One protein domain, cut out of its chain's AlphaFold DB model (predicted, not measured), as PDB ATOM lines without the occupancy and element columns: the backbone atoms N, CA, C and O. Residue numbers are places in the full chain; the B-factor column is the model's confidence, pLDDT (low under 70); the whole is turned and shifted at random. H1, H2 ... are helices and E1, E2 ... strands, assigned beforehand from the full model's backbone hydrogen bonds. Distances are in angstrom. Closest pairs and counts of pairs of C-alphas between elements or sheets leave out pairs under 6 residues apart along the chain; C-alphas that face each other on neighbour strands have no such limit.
ATOM      1  N   SER A  32      38.206  47.683  53.751       58.94
ATOM      2  CA  SER A  32      37.082  46.972  53.170       58.94
ATOM      3  C   SER A  32      37.569  46.337  51.866       58.94
ATOM      4  O   SER A  32      38.067  47.038  50.985       58.94
ATOM      5  N   ASN A  33      37.499  45.011  51.767       81.12
ATOM      6  CA  ASN A  33      37.754  44.280  50.528       81.12
ATOM      7  C   ASN A  33      36.579  44.534  49.574       81.12
ATOM      8  O   ASN A  33      35.783  43.642  49.311       81.12
ATOM      9  N   THR A  34      36.388  45.791  49.191       94.62
ATOM     10  CA  THR A  34      35.360  46.231  48.256       94.62
ATOM     11  C   THR A  34      35.991  46.341  46.874       94.62
ATOM     12  O   THR A  34      37.184  46.659  46.782       94.62
ATOM     13  N   PRO A  35      35.220  46.116  45.800       96.81
ATOM     14  CA  PRO A  35      35.738  46.211  44.439       96.81
ATOM     15  C   PRO A  35      36.344  47.594  44.179       96.81
ATOM     16  O   PRO A  35      37.455  47.688  43.663       96.81
ATOM     17  N   GLN A  36      35.709  48.658  44.684       97.38
ATOM     18  CA  GLN A  36      36.220  50.027  44.605       97.38
ATOM     19  C   GLN A  36      37.614  50.167  45.219       97.38
ATOM     20  O   GLN A  36      38.499  50.782  44.630       97.38
ATOM     21  N   LYS A  37      37.839  49.594  46.409       96.19
ATOM     22  CA  LYS A  37      39.122  49.737  47.103       96.19
ATOM     23  C   LYS A  37      40.228  48.942  46.418       96.19
ATOM     24  O   LYS A  37      41.365  49.413  46.365       96.19
ATOM     25  N   VAL A  38      39.910  47.756  45.901       96.69
ATOM     26  CA  VAL A  38      40.862  46.951  45.126       96.69
ATOM     27  C   VAL A  38      41.218  47.666  43.820       96.69
ATOM     28  O   VAL A  38      42.408  47.822  43.545       96.69
ATOM     29  N   ALA A  39      40.230  48.198  43.097       97.44
ATOM     30  CA  ALA A  39      40.432  48.995  41.889       97.44
ATOM     31  C   ALA A  39      41.284  50.250  42.151       97.44
ATOM     32  O   ALA A  39      42.261  50.494  41.444       97.44
ATOM     33  N   GLU A  40      40.990  51.012  43.216       96.12
ATOM     34  CA  GLU A  40      41.802  52.170  43.618       96.12
ATOM     35  C   GLU A  40      43.257  51.780  43.863       96.12
ATOM     36  O   GLU A  40      44.174  52.466  43.410       96.12
ATOM     37  N   ASN A  41      43.486  50.700  44.612       95.69
ATOM     38  CA  ASN A  41      44.837  50.243  44.920       95.69
ATOM     39  C   ASN A  41      45.574  49.793  43.653       95.69
ATOM     40  O   ASN A  41      46.781  50.018  43.547       95.69
ATOM     41  N   PHE A  42      44.860  49.179  42.706       96.75
ATOM     42  CA  PHE A  42      45.428  48.761  41.435       96.75
ATOM     43  C   PHE A  42      45.863  49.967  40.593       96.75
ATOM     44  O   PHE A  42      47.049  50.113  40.305       96.75
ATOM     45  N   ILE A  43      44.943  50.885  40.287       95.69
ATOM     46  CA  ILE A  43      45.223  52.042  39.424       95.69
ATOM     47  C   ILE A  43      46.275  52.970  40.035       95.69
ATOM     48  O   ILE A  43      47.219  53.364  39.357       95.69
ATOM     49  N   ASN A  44      46.193  53.270  41.334       93.62
ATOM     50  CA  ASN A  44      47.210  54.104  41.982       93.62
ATOM     51  C   ASN A  44      48.573  53.396  42.065       93.62
ATOM     52  O   ASN A  44      49.620  54.036  41.966       93.62
ATOM     53  N   GLY A  45      48.578  52.068  42.229       93.31
ATOM     54  CA  GLY A  45      49.794  51.262  42.180       93.31
ATOM     55  C   GLY A  45      50.455  51.282  40.799       93.31
ATOM     56  O   GLY A  45      51.685  51.366  40.718       93.31
ATOM     57  N   TYR A  46      49.645  51.255  39.744       94.00
ATOM     58  CA  TYR A  46      50.081  51.375  38.358       94.00
ATOM     59  C   TYR A  46      50.625  52.778  38.047       94.00
ATOM     60  O   TYR A  46      51.751  52.912  37.565       94.00
ATOM     61  N   ALA A  47      49.876  53.828  38.401       91.19
ATOM     62  CA  ALA A  47      50.215  55.225  38.123       91.19
ATOM     63  C   ALA A  47      51.614  55.604  38.639       91.19
ATOM     64  O   ALA A  47      52.468  56.031  37.870       91.19
ATOM     65  N   VAL A  48      51.921  55.323  39.912       89.75
ATOM     66  CA  VAL A  48      53.236  55.637  40.520       89.75
ATOM     67  C   VAL A  48      54.407  54.919  39.822       89.75
ATOM     68  O   VAL A  48      55.562  55.346  39.887       89.75
ATOM     69  N   ARG A  49      54.142  53.788  39.161       90.00
ATOM     70  CA  ARG A  49      55.166  52.990  38.467       90.00
ATOM     71  C   ARG A  49      55.280  53.309  36.988       90.00
ATOM     72  O   ARG A  49      56.287  52.923  36.389       90.00
ATOM     73  N   SER A  50      54.303  54.024  36.441       81.75
ATOM     74  CA  SER A  50      54.330  54.508  35.064       81.75
ATOM     75  C   SER A  50      55.469  55.506  34.867       81.75
ATOM     76  O   SER A  50      56.252  55.353  33.933       81.75
ATOM     77  N   GLU A  51      55.696  56.397  35.837       73.25
ATOM     78  CA  GLU A  51      56.843  57.322  35.834       73.25
ATOM     79  C   GLU A  51      58.207  56.617  35.916       73.25
ATOM     80  O   GLU A  51      59.194  57.065  35.337       73.25
ATOM     81  N   ASN A  52      58.274  55.480  36.615       71.88
ATOM     82  CA  ASN A  52      59.524  54.767  36.891       71.88
ATOM     83  C   ASN A  52      59.812  53.619  35.907       71.88
ATOM     84  O   ASN A  52      60.695  52.801  36.170       71.88
ATOM     85  N   LYS A  53      59.055  53.521  34.802       77.19
ATOM     86  CA  LYS A  53      59.190  52.479  33.758       77.19
ATOM     87  C   LYS A  53      59.171  51.035  34.292       77.19
ATOM     88  O   LYS A  53      59.786  50.143  33.720       77.19
ATOM     89  N   ASN A  54      58.472  50.793  35.403       87.12
ATOM     90  CA  ASN A  54      58.342  49.467  36.032       87.12
ATOM     91  C   ASN A  54      56.868  49.043  36.152       87.12
ATOM     92  O   ASN A  54      56.508  48.226  37.002       87.12
ATOM     93  N   LYS A  55      55.997  49.655  35.346       91.19
ATOM     94  CA  LYS A  55      54.553  49.419  35.368       91.19
ATOM     95  C   LYS A  55      54.213  47.999  34.908       91.19
ATOM     96  O   LYS A  55      53.543  47.284  35.647       91.19
ATOM     97  N   ASP A  56      54.816  47.534  33.814       94.50
ATOM     98  CA  ASP A  56      54.497  46.230  33.217       94.50
ATOM     99  C   ASP A  56      54.853  45.067  34.135       94.50
ATOM    100  O   ASP A  56      54.020  44.233  34.486       94.50
ATOM    101  N   ASN A  57      56.091  45.055  34.624       95.06
ATOM    102  CA  ASN A  57      56.555  44.041  35.564       95.06
ATOM    103  C   ASN A  57      55.772  44.076  36.891       95.06
ATOM    104  O   ASN A  57      55.648  43.046  37.555       95.06
ATOM    105  N   TRP A  58      55.221  45.227  37.287       95.88
ATOM    106  CA  TRP A  58      54.338  45.298  38.446       95.88
ATOM    107  C   TRP A  58      52.960  44.693  38.173       95.88
ATOM    108  O   TRP A  58      52.502  43.914  39.010       95.88
ATOM    109  N   VAL A  59      52.339  44.976  37.020       96.94
ATOM    110  CA  VAL A  59      51.074  44.334  36.613       96.94
ATOM    111  C   VAL A  59      51.259  42.818  36.572       96.94
ATOM    112  O   VAL A  59      50.568  42.092  37.286       96.94
ATOM    113  N   LEU A  60      52.289  42.338  35.869       96.94
ATOM    114  CA  LEU A  60      52.570  40.909  35.694       96.94
ATOM    115  C   LEU A  60      52.889  40.160  36.996       96.94
ATOM    116  O   LEU A  60      52.765  38.938  37.038       96.94
ATOM    117  N   LYS A  61      53.262  40.858  38.077       96.81
ATOM    118  CA  LYS A  61      53.500  40.270  39.412       96.81
ATOM    119  C   LYS A  61      52.361  40.507  40.403       96.81
ATOM    120  O   LYS A  61      52.395  39.954  41.508       96.81
ATOM    121  N   ASN A  62      51.364  41.313  40.044       96.00
ATOM    122  CA  ASN A  62      50.257  41.653  40.926       96.00
ATOM    123  C   ASN A  62      49.424  40.399  41.236       96.00
ATOM    124  O   ASN A  62      49.086  39.642  40.333       96.00
ATOM    125  N   GLN A  63      49.129  40.154  42.514       94.56
ATOM    126  CA  GLN A  63      48.398  38.963  42.974       94.56
ATOM    127  C   GLN A  63      46.874  39.159  42.984       94.56
ATOM    128  O   GLN A  63      46.135  38.199  43.167       94.56
ATOM    129  N   ASN A  64      46.407  40.394  42.791       94.62
ATOM    130  CA  ASN A  64      44.991  40.761  42.835       94.62
ATOM    131  C   ASN A  64      44.413  40.972  41.429       94.62
ATOM    132  O   ASN A  64      43.514  41.791  41.253       94.62
ATOM    133  N   ILE A  65      44.954  40.266  40.436       97.94
ATOM    134  CA  ILE A  65      44.450  40.258  39.061       97.94
ATOM    135  C   ILE A  65      44.134  38.826  38.632       97.94
ATOM    136  O   ILE A  65      44.753  37.892  39.155       97.94
ATOM    137  N   THR A  66      43.199  38.661  37.701       98.38
ATOM    138  CA  THR A  66      42.869  37.356  37.117       98.38
ATOM    139  C   THR A  66      43.999  36.833  36.227       98.38
ATOM    140  O   THR A  66      44.931  37.562  35.872       98.38
ATOM    141  N   GLU A  67      43.968  35.531  35.935       97.81
ATOM    142  CA  GLU A  67      44.925  34.897  35.019       97.81
ATOM    143  C   GLU A  67      44.694  35.383  33.584       97.81
ATOM    144  O   GLU A  67      45.634  35.878  32.976       97.81
ATOM    145  N   ASP A  68      43.439  35.418  33.130       97.00
ATOM    146  CA  ASP A  68      43.050  35.925  31.807       97.00
ATOM    147  C   ASP A  68      43.553  37.357  31.558       97.00
ATOM    148  O   ASP A  68      44.218  37.628  30.557       97.00
ATOM    149  N   PHE A  69      43.330  38.272  32.509       98.25
ATOM    150  CA  PHE A  69      43.851  39.636  32.410       98.25
ATOM    151  C   PHE A  69      45.381  39.674  32.329       98.25
ATOM    152  O   PHE A  69      45.955  40.448  31.561       98.25
ATOM    153  N   ARG A  70      46.058  38.846  33.133       98.38
ATOM    154  CA  ARG A  70      47.524  38.772  33.150       98.38
ATOM    155  C   ARG A  70      48.065  38.266  31.821       98.38
ATOM    156  O   ARG A  70      49.074  38.800  31.364       98.38
ATOM    157  N   ASP A  71      47.428  37.262  31.237       98.25
ATOM    158  CA  ASP A  71      47.870  36.638  29.997       98.25
ATOM    159  C   ASP A  71      47.701  37.588  28.810       98.25
ATOM    160  O   ASP A  71      48.666  37.800  28.076       98.25
ATOM    161  N   ILE A  72      46.556  38.276  28.706       97.81
ATOM    162  CA  ILE A  72      46.346  39.331  27.699       97.81
ATOM    163  C   ILE A  72      47.391  40.445  27.869       97.81
ATOM    164  O   ILE A  72      48.045  40.849  26.908       97.81
ATOM    165  N   TYR A  73      47.603  40.924  29.100       97.62
ATOM    166  CA  TYR A  73      48.592  41.970  29.368       97.62
ATOM    167  C   TYR A  73      50.018  41.529  29.021       97.62
ATOM    168  O   TYR A  73      50.815  42.307  28.495       97.62
ATOM    169  N   LYS A  74      50.364  40.275  29.313       97.94
ATOM    170  CA  LYS A  74      51.665  39.703  28.973       97.94
ATOM    171  C   LYS A  74      51.869  39.666  27.465       97.94
ATOM    172  O   LYS A  74      52.942  40.055  27.012       97.94
ATOM    173  N   GLU A  75      50.857  39.254  26.710       97.75
ATOM    174  CA  GLU A  75      50.924  39.222  25.252       97.75
ATOM    175  C   GLU A  75      51.122  40.626  24.663       97.75
ATOM    176  O   GLU A  75      51.986  40.810  23.809       97.75
ATOM    177  N   LEU A  76      50.422  41.638  25.188       96.19
ATOM    178  CA  LEU A  76      50.611  43.044  24.800       96.19
ATOM    179  C   LEU A  76      52.050  43.524  25.038       96.19
ATOM    180  O   LEU A  76      52.671  44.132  24.165       96.19
ATOM    181  N   VAL A  77      52.612  43.223  26.213       95.44
ATOM    182  CA  VAL A  77      53.996  43.587  26.559       95.44
ATOM    183  C   VAL A  77      55.000  42.870  25.657       95.44
ATOM    184  O   VAL A  77      55.977  43.476  25.216       95.44
ATOM    185  N   GLU A  78      54.792  41.581  25.388       95.94
ATOM    186  CA  GLU A  78      55.643  40.802  24.489       95.94
ATOM    187  C   GLU A  78      55.577  41.340  23.058       95.94
ATOM    188  O   GLU A  78      56.627  41.535  22.445       95.94
ATOM    189  N   TYR A  79      54.384  41.654  22.555       94.56
ATOM    190  CA  TYR A  79      54.197  42.275  21.248       94.56
ATOM    191  C   TYR A  79      54.947  43.608  21.154       94.56
ATOM    192  O   TYR A  79      55.832  43.760  20.315       94.56
ATOM    193  N   ASN A  80      54.691  44.536  22.080       91.81
ATOM    194  CA  ASN A  80      55.300  45.867  22.075       91.81
ATOM    195  C   ASN A  80      56.836  45.841  22.184       91.81
ATOM    196  O   ASN A  80      57.515  46.663  21.575       91.81
ATOM    197  N   ASN A  81      57.400  44.895  22.942       92.38
ATOM    198  CA  ASN A  81      58.853  44.769  23.092       92.38
ATOM    199  C   ASN A  81      59.550  44.171  21.861       92.38
ATOM    200  O   ASN A  81      60.756  44.359  21.708       92.38
ATOM    201  N   ASN A  82      58.825  43.421  21.028       93.00
ATOM    202  CA  ASN A  82      59.373  42.748  19.849       93.00
ATOM    203  C   ASN A  82      58.950  43.401  18.524       93.00
ATOM    204  O   ASN A  82      59.453  43.003  17.472       93.00
ATOM    205  N   ALA A  83      58.034  44.368  18.556       90.88
ATOM    206  CA  ALA A  83      57.547  45.055  17.374       90.88
ATOM    207  C   ALA A  83      58.632  45.935  16.730       90.88
ATOM    208  O   ALA A  83      59.343  46.688  17.403       90.88
ATOM    209  N   ASP A  84      58.730  45.856  15.402       90.50
ATOM    210  CA  ASP A  84      59.472  46.813  14.584       90.50
ATOM    211  C   ASP A  84      58.509  47.903  14.107       90.50
ATOM    212  O   ASP A  84      57.695  47.693  13.211       90.50
ATOM    213  N   GLU A  91      46.862  50.297  14.522       91.62
ATOM    214  CA  GLU A  91      45.785  50.952  15.264       91.62
ATOM    215  C   GLU A  91      45.538  50.259  16.612       91.62
ATOM    216  O   GLU A  91      45.592  50.905  17.661       91.62
ATOM    217  N   ASP A  92      45.371  48.934  16.592       93.56
ATOM    218  CA  ASP A  92      45.183  48.116  17.784       93.56
ATOM    219  C   ASP A  92      45.891  46.752  17.701       93.56
ATOM    220  O   ASP A  92      46.257  46.265  16.627       93.56
ATOM    221  N   TYR A  93      46.086  46.139  18.870       93.88
ATOM    222  CA  TYR A  93      46.453  44.734  19.029       93.88
ATOM    223  C   TYR A  93      45.612  44.138  20.157       93.88
ATOM    224  O   TYR A  93      45.527  44.718  21.239       93.88
ATOM    225  N   LEU A  94      44.963  42.994  19.915       93.44
ATOM    226  CA  LEU A  94      43.984  42.398  20.838       93.44
ATOM    227  C   LEU A  94      42.873  43.386  21.247       93.44
ATOM    228  O   LEU A  94      42.434  43.372  22.396       93.44
ATOM    229  N   GLY A  95      42.441  44.276  20.347       90.06
ATOM    230  CA  GLY A  95      41.436  45.300  20.650       90.06
ATOM    231  C   GLY A  95      41.922  46.401  21.600       90.06
ATOM    232  O   GLY A  95      41.106  47.172  22.101       90.06
ATOM    233  N   VAL A  96      43.229  46.475  21.868       92.31
ATOM    234  CA  VAL A  96      43.862  47.534  22.659       92.31
ATOM    235  C   VAL A  96      44.541  48.521  21.709       92.31
ATOM    236  O   VAL A  96      45.380  48.089  20.919       92.31
ATOM    237  N   PRO A  97      44.244  49.828  21.780       91.06
ATOM    238  CA  PRO A  97      44.916  50.827  20.957       91.06
ATOM    239  C   PRO A  97      46.412  50.888  21.289       91.06
ATOM    240  O   PRO A  97      46.794  51.037  22.453       91.06
ATOM    241  N   MET A  98      47.269  50.769  20.272       90.62
ATOM    242  CA  MET A  98      48.723  50.661  20.482       90.62
ATOM    243  C   MET A  98      49.413  52.009  20.694       90.62
ATOM    244  O   MET A  98      50.432  52.059  21.377       90.62
ATOM    245  N   ASP A  99      48.829  53.103  20.202       86.75
ATOM    246  CA  ASP A  99      49.307  54.479  20.434       86.75
ATOM    247  C   ASP A  99      48.650  55.138  21.668       86.75
ATOM    248  O   ASP A  99      48.425  56.349  21.735       86.75
ATOM    249  N   ALA A 100      48.277  54.325  22.659       85.75
ATOM    250  CA  ALA A 100      47.623  54.773  23.881       85.75
ATOM    251  C   ALA A 100      48.254  54.147  25.126       85.75
ATOM    252  O   ALA A 100      48.938  53.126  25.076       85.75
ATOM    253  N   GLU A 101      47.979  54.751  26.278       89.00
ATOM    254  CA  GLU A 101      48.229  54.108  27.560       89.00
ATOM    255  C   GLU A 101      47.148  53.039  27.796       89.00
ATOM    256  O   GLU A 101      45.953  53.308  27.703       89.00
ATOM    257  N   TRP A 102      47.558  51.794  28.044       92.19
ATOM    258  CA  TRP A 102      46.631  50.659  27.987       92.19
ATOM    259  C   TRP A 102      45.741  50.548  29.227       92.19
ATOM    260  O   TRP A 102      44.573  50.186  29.122       92.19
ATOM    261  N   ILE A 103      46.287  50.862  30.407       94.00
ATOM    262  CA  ILE A 103      45.588  50.717  31.700       94.00
ATOM    263  C   ILE A 103      44.902  52.015  32.132       94.00
ATOM    264  O   ILE A 103      43.880  51.997  32.823       94.00
ATOM    265  N   LEU A 104      45.475  53.156  31.757       89.12
ATOM    266  CA  LEU A 104      44.887  54.466  31.989       89.12
ATOM    267  C   LEU A 104      44.308  54.919  30.655       89.12
ATOM    268  O   LEU A 104      45.036  55.069  29.692       89.12
ATOM    269  N   THR A 105      43.007  55.170  30.592       81.12
ATOM    270  CA  THR A 105      42.319  55.646  29.375       81.12
ATOM    271  C   THR A 105      42.840  56.990  28.834       81.12
ATOM    272  O   THR A 105      42.407  57.423  27.769       81.12
ATOM    273  N   GLY A 106      43.768  57.653  29.536       76.62
ATOM    274  CA  GLY A 106      44.485  58.845  29.087       76.62
ATOM    275  C   GLY A 106      46.005  58.652  29.093       76.62
ATOM    276  O   GLY A 106      46.518  57.783  29.787       76.62
ATOM    277  N   GLN A 107      46.725  59.492  28.341       73.56
ATOM    278  CA  GLN A 107      48.170  59.339  28.096       73.56
ATOM    279  C   GLN A 107      49.050  59.468  29.352       73.56
ATOM    280  O   GLN A 107      50.057  58.773  29.461       73.56
ATOM    281  N   ASP A 108      48.670  60.333  30.298       77.38
ATOM    282  CA  ASP A 108      49.461  60.631  31.495       77.38
ATOM    283  C   ASP A 108      48.820  60.074  32.773       77.38
ATOM    284  O   ASP A 108      47.599  60.090  32.957       77.38
ATOM    285  N   SER A 109      49.668  59.637  33.707       81.69
ATOM    286  CA  SER A 109      49.251  59.151  35.022       81.69
ATOM    287  C   SER A 109      49.194  60.260  36.073       81.69
ATOM    288  O   SER A 109      50.154  61.011  36.232       81.69
ATOM    289  N   ASP A 110      48.127  60.307  36.877       81.31
ATOM    290  CA  ASP A 110      48.037  61.235  38.015       81.31
ATOM    291  C   ASP A 110      48.765  60.691  39.256       81.31
ATOM    292  O   ASP A 110      48.177  60.015  40.106       81.31
ATOM    293  N   THR A 111      50.059  60.986  39.373       78.62
ATOM    294  CA  THR A 111      50.914  60.516  40.480       78.62
ATOM    295  C   THR A 111      50.843  61.369  41.746       78.62
ATOM    296  O   THR A 111      51.201  60.893  42.823       78.62
ATOM    297  N   ASN A 112      50.330  62.599  41.649       75.94
ATOM    298  CA  ASN A 112      50.248  63.543  42.769       75.94
ATOM    299  C   ASN A 112      48.843  63.613  43.391       75.94
ATOM    300  O   ASN A 112      48.699  63.746  44.607       75.94
ATOM    301  N   GLY A 113      47.798  63.543  42.566       75.75
ATOM    302  CA  GLY A 113      46.396  63.584  42.986       75.75
ATOM    303  C   GLY A 113      45.799  62.202  43.227       75.75
ATOM    304  O   GLY A 113      44.965  62.046  44.129       75.75
ATOM    305  N   GLY A 114      46.268  61.207  42.472       88.88
ATOM    306  CA  GLY A 114      45.760  59.844  42.486       88.88
ATOM    307  C   GLY A 114      44.323  59.721  41.974       88.88
ATOM    308  O   GLY A 114      43.638  60.691  41.647       88.88
ATOM    309  N   TYR A 115      43.855  58.482  41.950       93.38
ATOM    310  CA  TYR A 115      42.545  58.084  41.455       93.38
ATOM    311  C   TYR A 115      41.642  57.667  42.612       93.38
ATOM    312  O   TYR A 115      42.080  56.992  43.556       93.38
ATOM    313  N   LYS A 116      40.370  58.063  42.535       94.75
ATOM    314  CA  LYS A 116      39.334  57.722  43.514       94.75
ATOM    315  C   LYS A 116      38.134  57.094  42.841       94.75
ATOM    316  O   LYS A 116      37.642  57.634  41.857       94.75
ATOM    317  N   ALA A 117      37.663  55.980  43.392       95.56
ATOM    318  CA  ALA A 117      36.447  55.351  42.907       95.56
ATOM    319  C   ALA A 117      35.248  56.256  43.216       95.56
ATOM    320  O   ALA A 117      35.058  56.667  44.363       95.56
ATOM    321  N   ILE A 118      34.461  56.572  42.192       94.44
ATOM    322  CA  ILE A 118      33.264  57.418  42.306       94.44
ATOM    323  C   ILE A 118      31.976  56.633  42.070       94.44
ATOM    324  O   ILE A 118      30.916  57.047  42.532       94.44
ATOM    325  N   TYR A 119      32.075  55.492  41.391       93.94
ATOM    326  CA  TYR A 119      30.938  54.661  41.036       93.94
ATOM    327  C   TYR A 119      31.368  53.198  40.904       93.94
ATOM    328  O   TYR A 119      32.520  52.906  40.570       93.94
ATOM    329  N   TYR A 120      30.446  52.293  41.216       95.75
ATOM    330  CA  TYR A 120      30.582  50.860  41.001       95.75
ATOM    331  C   TYR A 120      29.247  50.321  40.514       95.75
ATOM    332  O   TYR A 120      28.231  50.517  41.182       95.75
ATOM    333  N   ASP A 121      29.292  49.646  39.378       95.06
ATOM    334  CA  ASP A 121      28.180  48.904  38.822       95.06
ATOM    335  C   ASP A 121      28.294  47.431  39.234       95.06
ATOM    336  O   ASP A 121      29.248  46.734  38.878       95.06
ATOM    337  N   GLU A 122      27.326  46.965  40.018       94.12
ATOM    338  CA  GLU A 122      27.261  45.577  40.478       94.12
ATOM    339  C   GLU A 122      26.869  44.594  39.369       94.12
ATOM    340  O   GLU A 122      27.252  43.427  39.450       94.12
ATOM    341  N   GLU A 123      26.130  45.041  38.350       93.31
ATOM    342  CA  GLU A 123      25.670  44.199  37.243       93.31
ATOM    343  C   GLU A 123      26.811  43.917  36.268       93.31
ATOM    344  O   GLU A 123      27.060  42.765  35.909       93.31
ATOM    345  N   THR A 124      27.543  44.963  35.888       94.94
ATOM    346  CA  THR A 124      28.621  44.863  34.894       94.94
ATOM    347  C   THR A 124      29.998  44.637  35.524       94.94
ATOM    348  O   THR A 124      30.939  44.209  34.857       94.94
ATOM    349  N   GLY A 125      30.139  44.892  36.828       96.62
ATOM    350  CA  GLY A 125      31.391  44.732  37.564       96.62
ATOM    351  C   GLY A 125      32.367  45.901  37.401       96.62
ATOM    352  O   GLY A 125      33.489  45.825  37.906       96.62
ATOM    353  N   TYR A 126      31.981  46.987  36.730       98.00
ATOM    354  CA  TYR A 126      32.875  48.113  36.473       98.00
ATOM    355  C   TYR A 126      32.922  49.118  37.619       98.00
ATOM    356  O   TYR A 126      31.910  49.596  38.129       98.00
ATOM    357  N   VAL A 127      34.141  49.497  37.994       97.44
ATOM    358  CA  VAL A 127      34.426  50.625  38.879       97.44
ATOM    359  C   VAL A 127      34.918  51.790  38.034       97.44
ATOM    360  O   VAL A 127      35.895  51.646  37.301       97.44
ATOM    361  N   ILE A 128      34.302  52.960  38.203       96.00
ATOM    362  CA  ILE A 128      34.769  54.215  37.603       96.00
ATOM    363  C   ILE A 128      35.635  54.959  38.612       96.00
ATOM    364  O   ILE A 128      35.225  55.190  39.757       96.00
ATOM    365  N   LEU A 129      36.838  55.349  38.188       95.44
ATOM    366  CA  LEU A 129      37.803  56.071  39.001       95.44
ATOM    367  C   LEU A 129      38.115  57.435  38.397       95.44
ATOM    368  O   LEU A 129      38.655  57.535  37.298       95.44
ATOM    369  N   LYS A 130      37.859  58.493  39.164       92.25
ATOM    370  CA  LYS A 130      38.168  59.869  38.779       92.25
ATOM    371  C   LYS A 130      39.563  60.246  39.263       92.25
ATOM    372  O   LYS A 130      39.882  60.074  40.446       92.25
ATOM    373  N   SER A 131      40.391  60.748  38.351       89.19
ATOM    374  CA  SER A 131      41.627  61.454  38.698       89.19
ATOM    375  C   SER A 131      41.290  62.848  39.229       89.19
ATOM    376  O   SER A 131      40.260  63.426  38.885       89.19
ATOM    377  N   ARG A 132      42.152  63.408  40.084       79.12
ATOM    378  CA  ARG A 132      42.001  64.802  40.525       79.12
ATOM    379  C   ARG A 132      42.538  65.809  39.516       79.12
ATOM    380  O   ARG A 132      42.082  66.947  39.530       79.12
ATOM    381  N   ASN A 133      43.508  65.405  38.698       81.19
ATOM    382  CA  ASN A 133      44.283  66.322  37.862       81.19
ATOM    383  C   ASN A 133      44.204  66.014  36.362       81.19
ATOM    384  O   ASN A 133      44.572  66.869  35.561       81.19
ATOM    385  N   ILE A 134      43.787  64.804  35.984       83.00
ATOM    386  CA  ILE A 134      43.839  64.304  34.606       83.00
ATOM    387  C   ILE A 134      42.541  63.529  34.290       83.00
ATOM    388  O   ILE A 134      41.466  63.896  34.765       83.00
ATOM    389  N   TYR A 135      42.617  62.472  33.480       84.50
ATOM    390  CA  TYR A 135      41.471  61.721  32.974       84.50
ATOM    391  C   TYR A 135      40.953  60.688  33.981       84.50
ATOM    392  O   TYR A 135      41.721  60.067  34.722       84.50
ATOM    393  N   SER A 136      39.635  60.482  33.984       90.62
ATOM    394  CA  SER A 136      39.000  59.334  34.636       90.62
ATOM    395  C   SER A 136      39.351  58.046  33.895       90.62
ATOM    396  O   SER A 136      39.473  58.062  32.676       90.62
ATOM    397  N   THR A 137      39.458  56.934  34.618       93.25
ATOM    398  CA  THR A 137      39.645  55.583  34.066       93.25
ATOM    399  C   THR A 137      38.642  54.618  34.696       93.25
ATOM    400  O   THR A 137      37.886  54.989  35.598       93.25
ATOM    401  N   TYR A 138      38.641  53.369  34.249       96.06
ATOM    402  CA  TYR A 138      37.768  52.329  34.766       96.06
ATOM    403  C   TYR A 138      38.485  50.988  34.904       96.06
ATOM    404  O   TYR A 138      39.517  50.727  34.281       96.06
ATOM    405  N   VAL A 139      37.934  50.146  35.776       98.12
ATOM    406  CA  VAL A 139      38.457  48.817  36.100       98.12
ATOM    407  C   VAL A 139      37.298  47.838  36.180       98.12
ATOM    408  O   VAL A 139      36.329  48.092  36.894       98.12
ATOM    409  N   LYS A 140      37.413  46.708  35.486       98.31
ATOM    410  CA  LYS A 140      36.495  45.577  35.593       98.31
ATOM    411  C   LYS A 140      36.892  44.715  36.785       98.31
ATOM    412  O   LYS A 140      38.047  44.304  36.911       98.31
ATOM    413  N   MET A 141      35.939  44.455  37.669       98.25
ATOM    414  CA  MET A 141      36.136  43.704  38.903       98.25
ATOM    415  C   MET A 141      35.335  42.408  38.872       98.25
ATOM    416  O   MET A 141      34.153  42.412  38.539       98.25
ATOM    417  N   VAL A 142      35.946  41.312  39.322       97.62
ATOM    418  CA  VAL A 142      35.270  40.017  39.475       97.62
ATOM    419  C   VAL A 142      35.410  39.494  40.900       97.62
ATOM    420  O   VAL A 142      36.454  39.653  41.541       97.62
ATOM    421  N   ASN A 143      34.347  38.871  41.414       96.19
ATOM    422  CA  ASN A 143      34.377  38.176  42.694       96.19
ATOM    423  C   ASN A 143      34.605  36.679  42.476       96.19
ATOM    424  O   ASN A 143      33.757  35.992  41.912       96.19
ATOM    425  N   ILE A 144      35.729  36.163  42.966       95.12
ATOM    426  CA  ILE A 144      36.057  34.739  42.919       95.12
ATOM    427  C   ILE A 144      36.181  34.247  44.358       95.12
ATOM    428  O   ILE A 144      37.079  34.647  45.103       95.12
ATOM    429  N   ASN A 145      35.263  33.367  44.767       94.25
ATOM    430  CA  ASN A 145      35.243  32.754  46.099       94.25
ATOM    431  C   ASN A 145      35.294  33.777  47.256       94.25
ATOM    432  O   ASN A 145      35.983  33.566  48.255       94.25
ATOM    433  N   GLY A 146      34.586  34.903  47.119       92.00
ATOM    434  CA  GLY A 146      34.517  35.953  48.139       92.00
ATOM    435  C   GLY A 146      35.680  36.952  48.119       92.00
ATOM    436  O   GLY A 146      35.752  37.809  49.001       92.00
ATOM    437  N   ASN A 147      36.579  36.868  47.133       94.81
ATOM    438  CA  ASN A 147      37.686  37.804  46.952       94.81
ATOM    439  C   ASN A 147      37.533  38.570  45.639       94.81
ATOM    440  O   ASN A 147      37.121  38.000  44.633       94.81
ATOM    441  N   TRP A 148      37.882  39.855  45.656       97.12
ATOM    442  CA  TRP A 148      37.823  40.714  44.480       97.12
ATOM    443  C   TRP A 148      39.155  40.730  43.745       97.12
ATOM    444  O   TRP A 148      40.203  40.932  44.363       97.12
ATOM    445  N   TYR A 149      39.081  40.585  42.428       97.94
ATOM    446  CA  TYR A 149      40.212  40.636  41.514       97.94
ATOM    447  C   TYR A 149      39.928  41.638  40.404       97.94
ATOM    448  O   TYR A 149      38.777  41.824  40.008       97.94
ATOM    449  N   VAL A 150      40.986  42.277  39.918       98.50
ATOM    450  CA  VAL A 150      40.938  43.050  38.679       98.50
ATOM    451  C   VAL A 150      40.938  42.074  37.514       98.50
ATOM    452  O   VAL A 150      41.858  41.267  37.387       98.50
ATOM    453  N   ASP A 151      39.900  42.159  36.697       98.44
ATOM    454  CA  ASP A 151      39.729  41.346  35.496       98.44
ATOM    455  C   ASP A 151      39.990  42.143  34.214       98.44
ATOM    456  O   ASP A 151      40.248  41.574  33.168       98.44
ATOM    457  N   GLY A 152      39.988  43.469  34.293       98.12
ATOM    458  CA  GLY A 152      40.246  44.354  33.164       98.12
ATOM    459  C   GLY A 152      40.506  45.772  33.645       98.12
ATOM    460  O   GLY A 152      40.051  46.152  34.726       98.12
ATOM    461  N   ALA A 153      41.239  46.567  32.877       97.38
ATOM    462  CA  ALA A 153      41.471  47.974  33.196       97.38
ATOM    463  C   ALA A 153      41.837  48.771  31.949       97.38
ATOM    464  O   ALA A 153      42.593  48.286  31.106       97.38
ATOM    465  N   GLY A 154      41.334  50.005  31.866       94.75
ATOM    466  CA  GLY A 154      41.486  50.818  30.665       94.75
ATOM    467  C   GLY A 154      40.964  50.055  29.453       94.75
ATOM    468  O   GLY A 154      39.832  49.589  29.477       94.75
ATOM    469  N   TYR A 155      41.799  49.870  28.438       94.19
ATOM    470  CA  TYR A 155      41.448  49.144  27.216       94.19
ATOM    471  C   TYR A 155      41.697  47.625  27.299       94.19
ATOM    472  O   TYR A 155      41.302  46.886  26.403       94.19
ATOM    473  N   VAL A 156      42.368  47.137  28.347       96.44
ATOM    474  CA  VAL A 156      42.792  45.733  28.448       96.44
ATOM    475  C   VAL A 156      41.710  44.883  29.115       96.44
ATOM    476  O   VAL A 156      41.407  45.085  30.292       96.44
ATOM    477  N   ASN A 157      41.194  43.887  28.384       95.62
ATOM    478  CA  ASN A 157      40.120  42.972  28.805       95.62
ATOM    479  C   ASN A 157      38.835  43.684  29.272       95.62
ATOM    480  O   ASN A 157      38.244  43.367  30.305       95.62
ATOM    481  N   THR A 158      38.423  44.698  28.515       92.50
ATOM    482  CA  THR A 158      37.262  45.549  28.819       92.50
ATOM    483  C   THR A 158      36.391  45.809  27.590       92.50
ATOM    484  O   THR A 158      35.690  46.813  27.518       92.50
ATOM    485  N   TYR A 159      36.410  44.886  26.629       87.25
ATOM    486  CA  TYR A 159      35.687  44.986  25.355       87.25
ATOM    487  C   TYR A 159      34.163  45.115  25.510       87.25
ATOM    488  O   TYR A 159      33.474  45.489  24.568       87.25
ATOM    489  N   ASP A 160      33.645  44.784  26.690       90.56
ATOM    490  CA  ASP A 160      32.247  44.873  27.095       90.56
ATOM    491  C   ASP A 160      31.946  46.088  27.992       90.56
ATOM    492  O   ASP A 160      30.918  46.104  28.669       90.56
ATOM    493  N   PHE A 161      32.814  47.110  28.012       89.50
ATOM    494  CA  PHE A 161      32.554  48.339  28.764       89.50
ATOM    495  C   PHE A 161      31.280  49.040  28.241       89.50
ATOM    496  O   PHE A 161      31.213  49.352  27.051       89.50
ATOM    497  N   PRO A 162      30.273  49.310  29.094       86.25
ATOM    498  CA  PRO A 162      28.994  49.863  28.647       86.25
ATOM    499  C   PRO A 162      29.075  51.320  28.171       86.25
ATOM    500  O   PRO A 162      29.654  52.174  28.849       86.25
ATOM    501  N   ASP A 163      28.373  51.638  27.079       84.88
ATOM    502  CA  ASP A 163      28.251  53.008  26.551       84.88
ATOM    503  C   ASP A 163      27.682  53.993  27.591       84.88
ATOM    504  O   ASP A 163      28.139  55.130  27.693       84.88
ATOM    505  N   GLU A 164      26.727  53.555  28.417       82.06
ATOM    506  CA  GLU A 164      26.124  54.384  29.473       82.06
ATOM    507  C   GLU A 164      27.125  54.786  30.569       82.06
ATOM    508  O   GLU A 164      27.035  55.870  31.149       82.06
ATOM    509  N   LEU A 165      28.135  53.948  30.826       82.56
ATOM    510  CA  LEU A 165      29.200  54.260  31.777       82.56
ATOM    511  C   LEU A 165      30.254  55.188  31.170       82.56
ATOM    512  O   LEU A 165      30.958  55.876  31.913       82.56
ATOM    513  N   ASN A 166      30.332  55.269  29.841       82.56
ATOM    514  CA  ASN A 166      31.225  56.189  29.152       82.56
ATOM    515  C   ASN A 166      30.864  57.651  29.461       82.56
ATOM    516  O   ASN A 166      31.744  58.455  29.760       82.56
ATOM    517  N   GLU A 167      29.572  57.992  29.527       79.12
ATOM    518  CA  GLU A 167      29.121  59.333  29.942       79.12
ATOM    519  C   GLU A 167      29.604  59.698  31.357       79.12
ATOM    520  O   GLU A 167      29.924  60.855  31.642       79.12
ATOM    521  N   SER A 168      29.721  58.707  32.245       76.31
ATOM    522  CA  SER A 168      30.201  58.899  33.618       76.31
ATOM    523  C   SER A 168      31.704  59.195  33.705       76.31
ATOM    524  O   SER A 168      32.166  59.667  34.744       76.31
ATOM    525  N   LEU A 169      32.481  58.963  32.642       76.38
ATOM    526  CA  LEU A 169      33.902  59.328  32.600       76.38
ATOM    527  C   LEU A 169      34.116  60.837  32.415       76.38
ATOM    528  O   LEU A 169      35.149  61.355  32.855       76.38
ATOM    529  N   TYR A 170      33.148  61.529  31.804       70.75
ATOM    530  CA  TYR A 170      33.253  62.938  31.401       70.75
ATOM    531  C   TYR A 170      32.551  63.928  32.345       70.75
ATOM    532  O   TYR A 170      32.742  65.137  32.199       70.75
TER     533      TYR A 170
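AT A GLANCE: This is residues 32 to 84 and 91 to 170 of the 171 residues of an uncharacterized protein of Leptotrichia sp. oral taxon 879 str. F0557 (UniProt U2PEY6). A strongly twisted sheet of four antiparallel strands curls round one long helix, H1, while a short helix, H4, covers part of the sheet's other face over E2. H2 and H3 form a helical hairpin beyond the last residues of H1, and H3 passes with its first residues by the edge strand E4. The printed part has 133 residues, with three named helices, four strands and a last helix in the order H1 H2 H3 E1 E2 E3 E4 H4; the sheet's order is E1 E2 E3 E4, and the class is mixed, helices and strands. The whole is compact, with a radius of gyration of the C-alphas of 13.8 A, and spans 42 by 35 by 28 A.

HOW THE PARTS SIT: H1, residues 35 to 50, is on the sheet of E1, residues 115 to 120, E2, residues 126 to 131, E3, residues 137 to 144, and E4, residues 147 to 153. Its closest C-alphas to E1 are those of Gln 36 and Ala 117, 5.6 A apart. With residues 46 to 49 alone it touches H2, residues 55 to 61, opposite ways at a steep tilt of 51 degrees; the closest C-alphas, of Arg 49 and Lys 55, are 4.8 A apart. H2 touches H3, residues 67 to 82, in a hairpin; the closest C-alphas are those of Leu 60 and Arg 70, 6.0 A. H3 is on the sheet but over none of its strands; its closest C-alphas to E4 are those of Phe 69 and Asp 151, 5.4 A. H1 and H3 are apart. The strands form a meander, each the antiparallel neighbour of the one before: N 116 and O 130 are 2.9 A apart, N 127 and O 139 2.8 A, and N 140 and O 152 2.8 A, within hydrogen-bond range. H4, residues 163 to 170, is on the face opposite to H1, along E2 at 10 degrees on the local plane. Every O i to N i+4 pair is within range in H2 and H3; H1 has 11 of 12, and H4 has 0 of 4 but 4 of 5 O i to N i+3 pairs.

IN THESE COORDINATES: H1 begins at C-alpha 35 (35.738, 46.211, 44.439) and is 22.4 A long, as is H3. E3 is 22.9 A long and E4 17.5 A. H4 ends at C-alpha 170 (33.253, 62.938, 31.401).

THE WHOLE: The C-alphas of Ser 32 and Asp 84 are the farthest apart, 44.6 A. Residues 85 to 90 are not printed, and C-alphas 84 and 91 are 14.3 A apart across this cut. Residues 91 to 114 hold no named element. Of the links that are printed whole, none is long. The mean pLDDT of the printed part is 91.1; residue 32 is under 70.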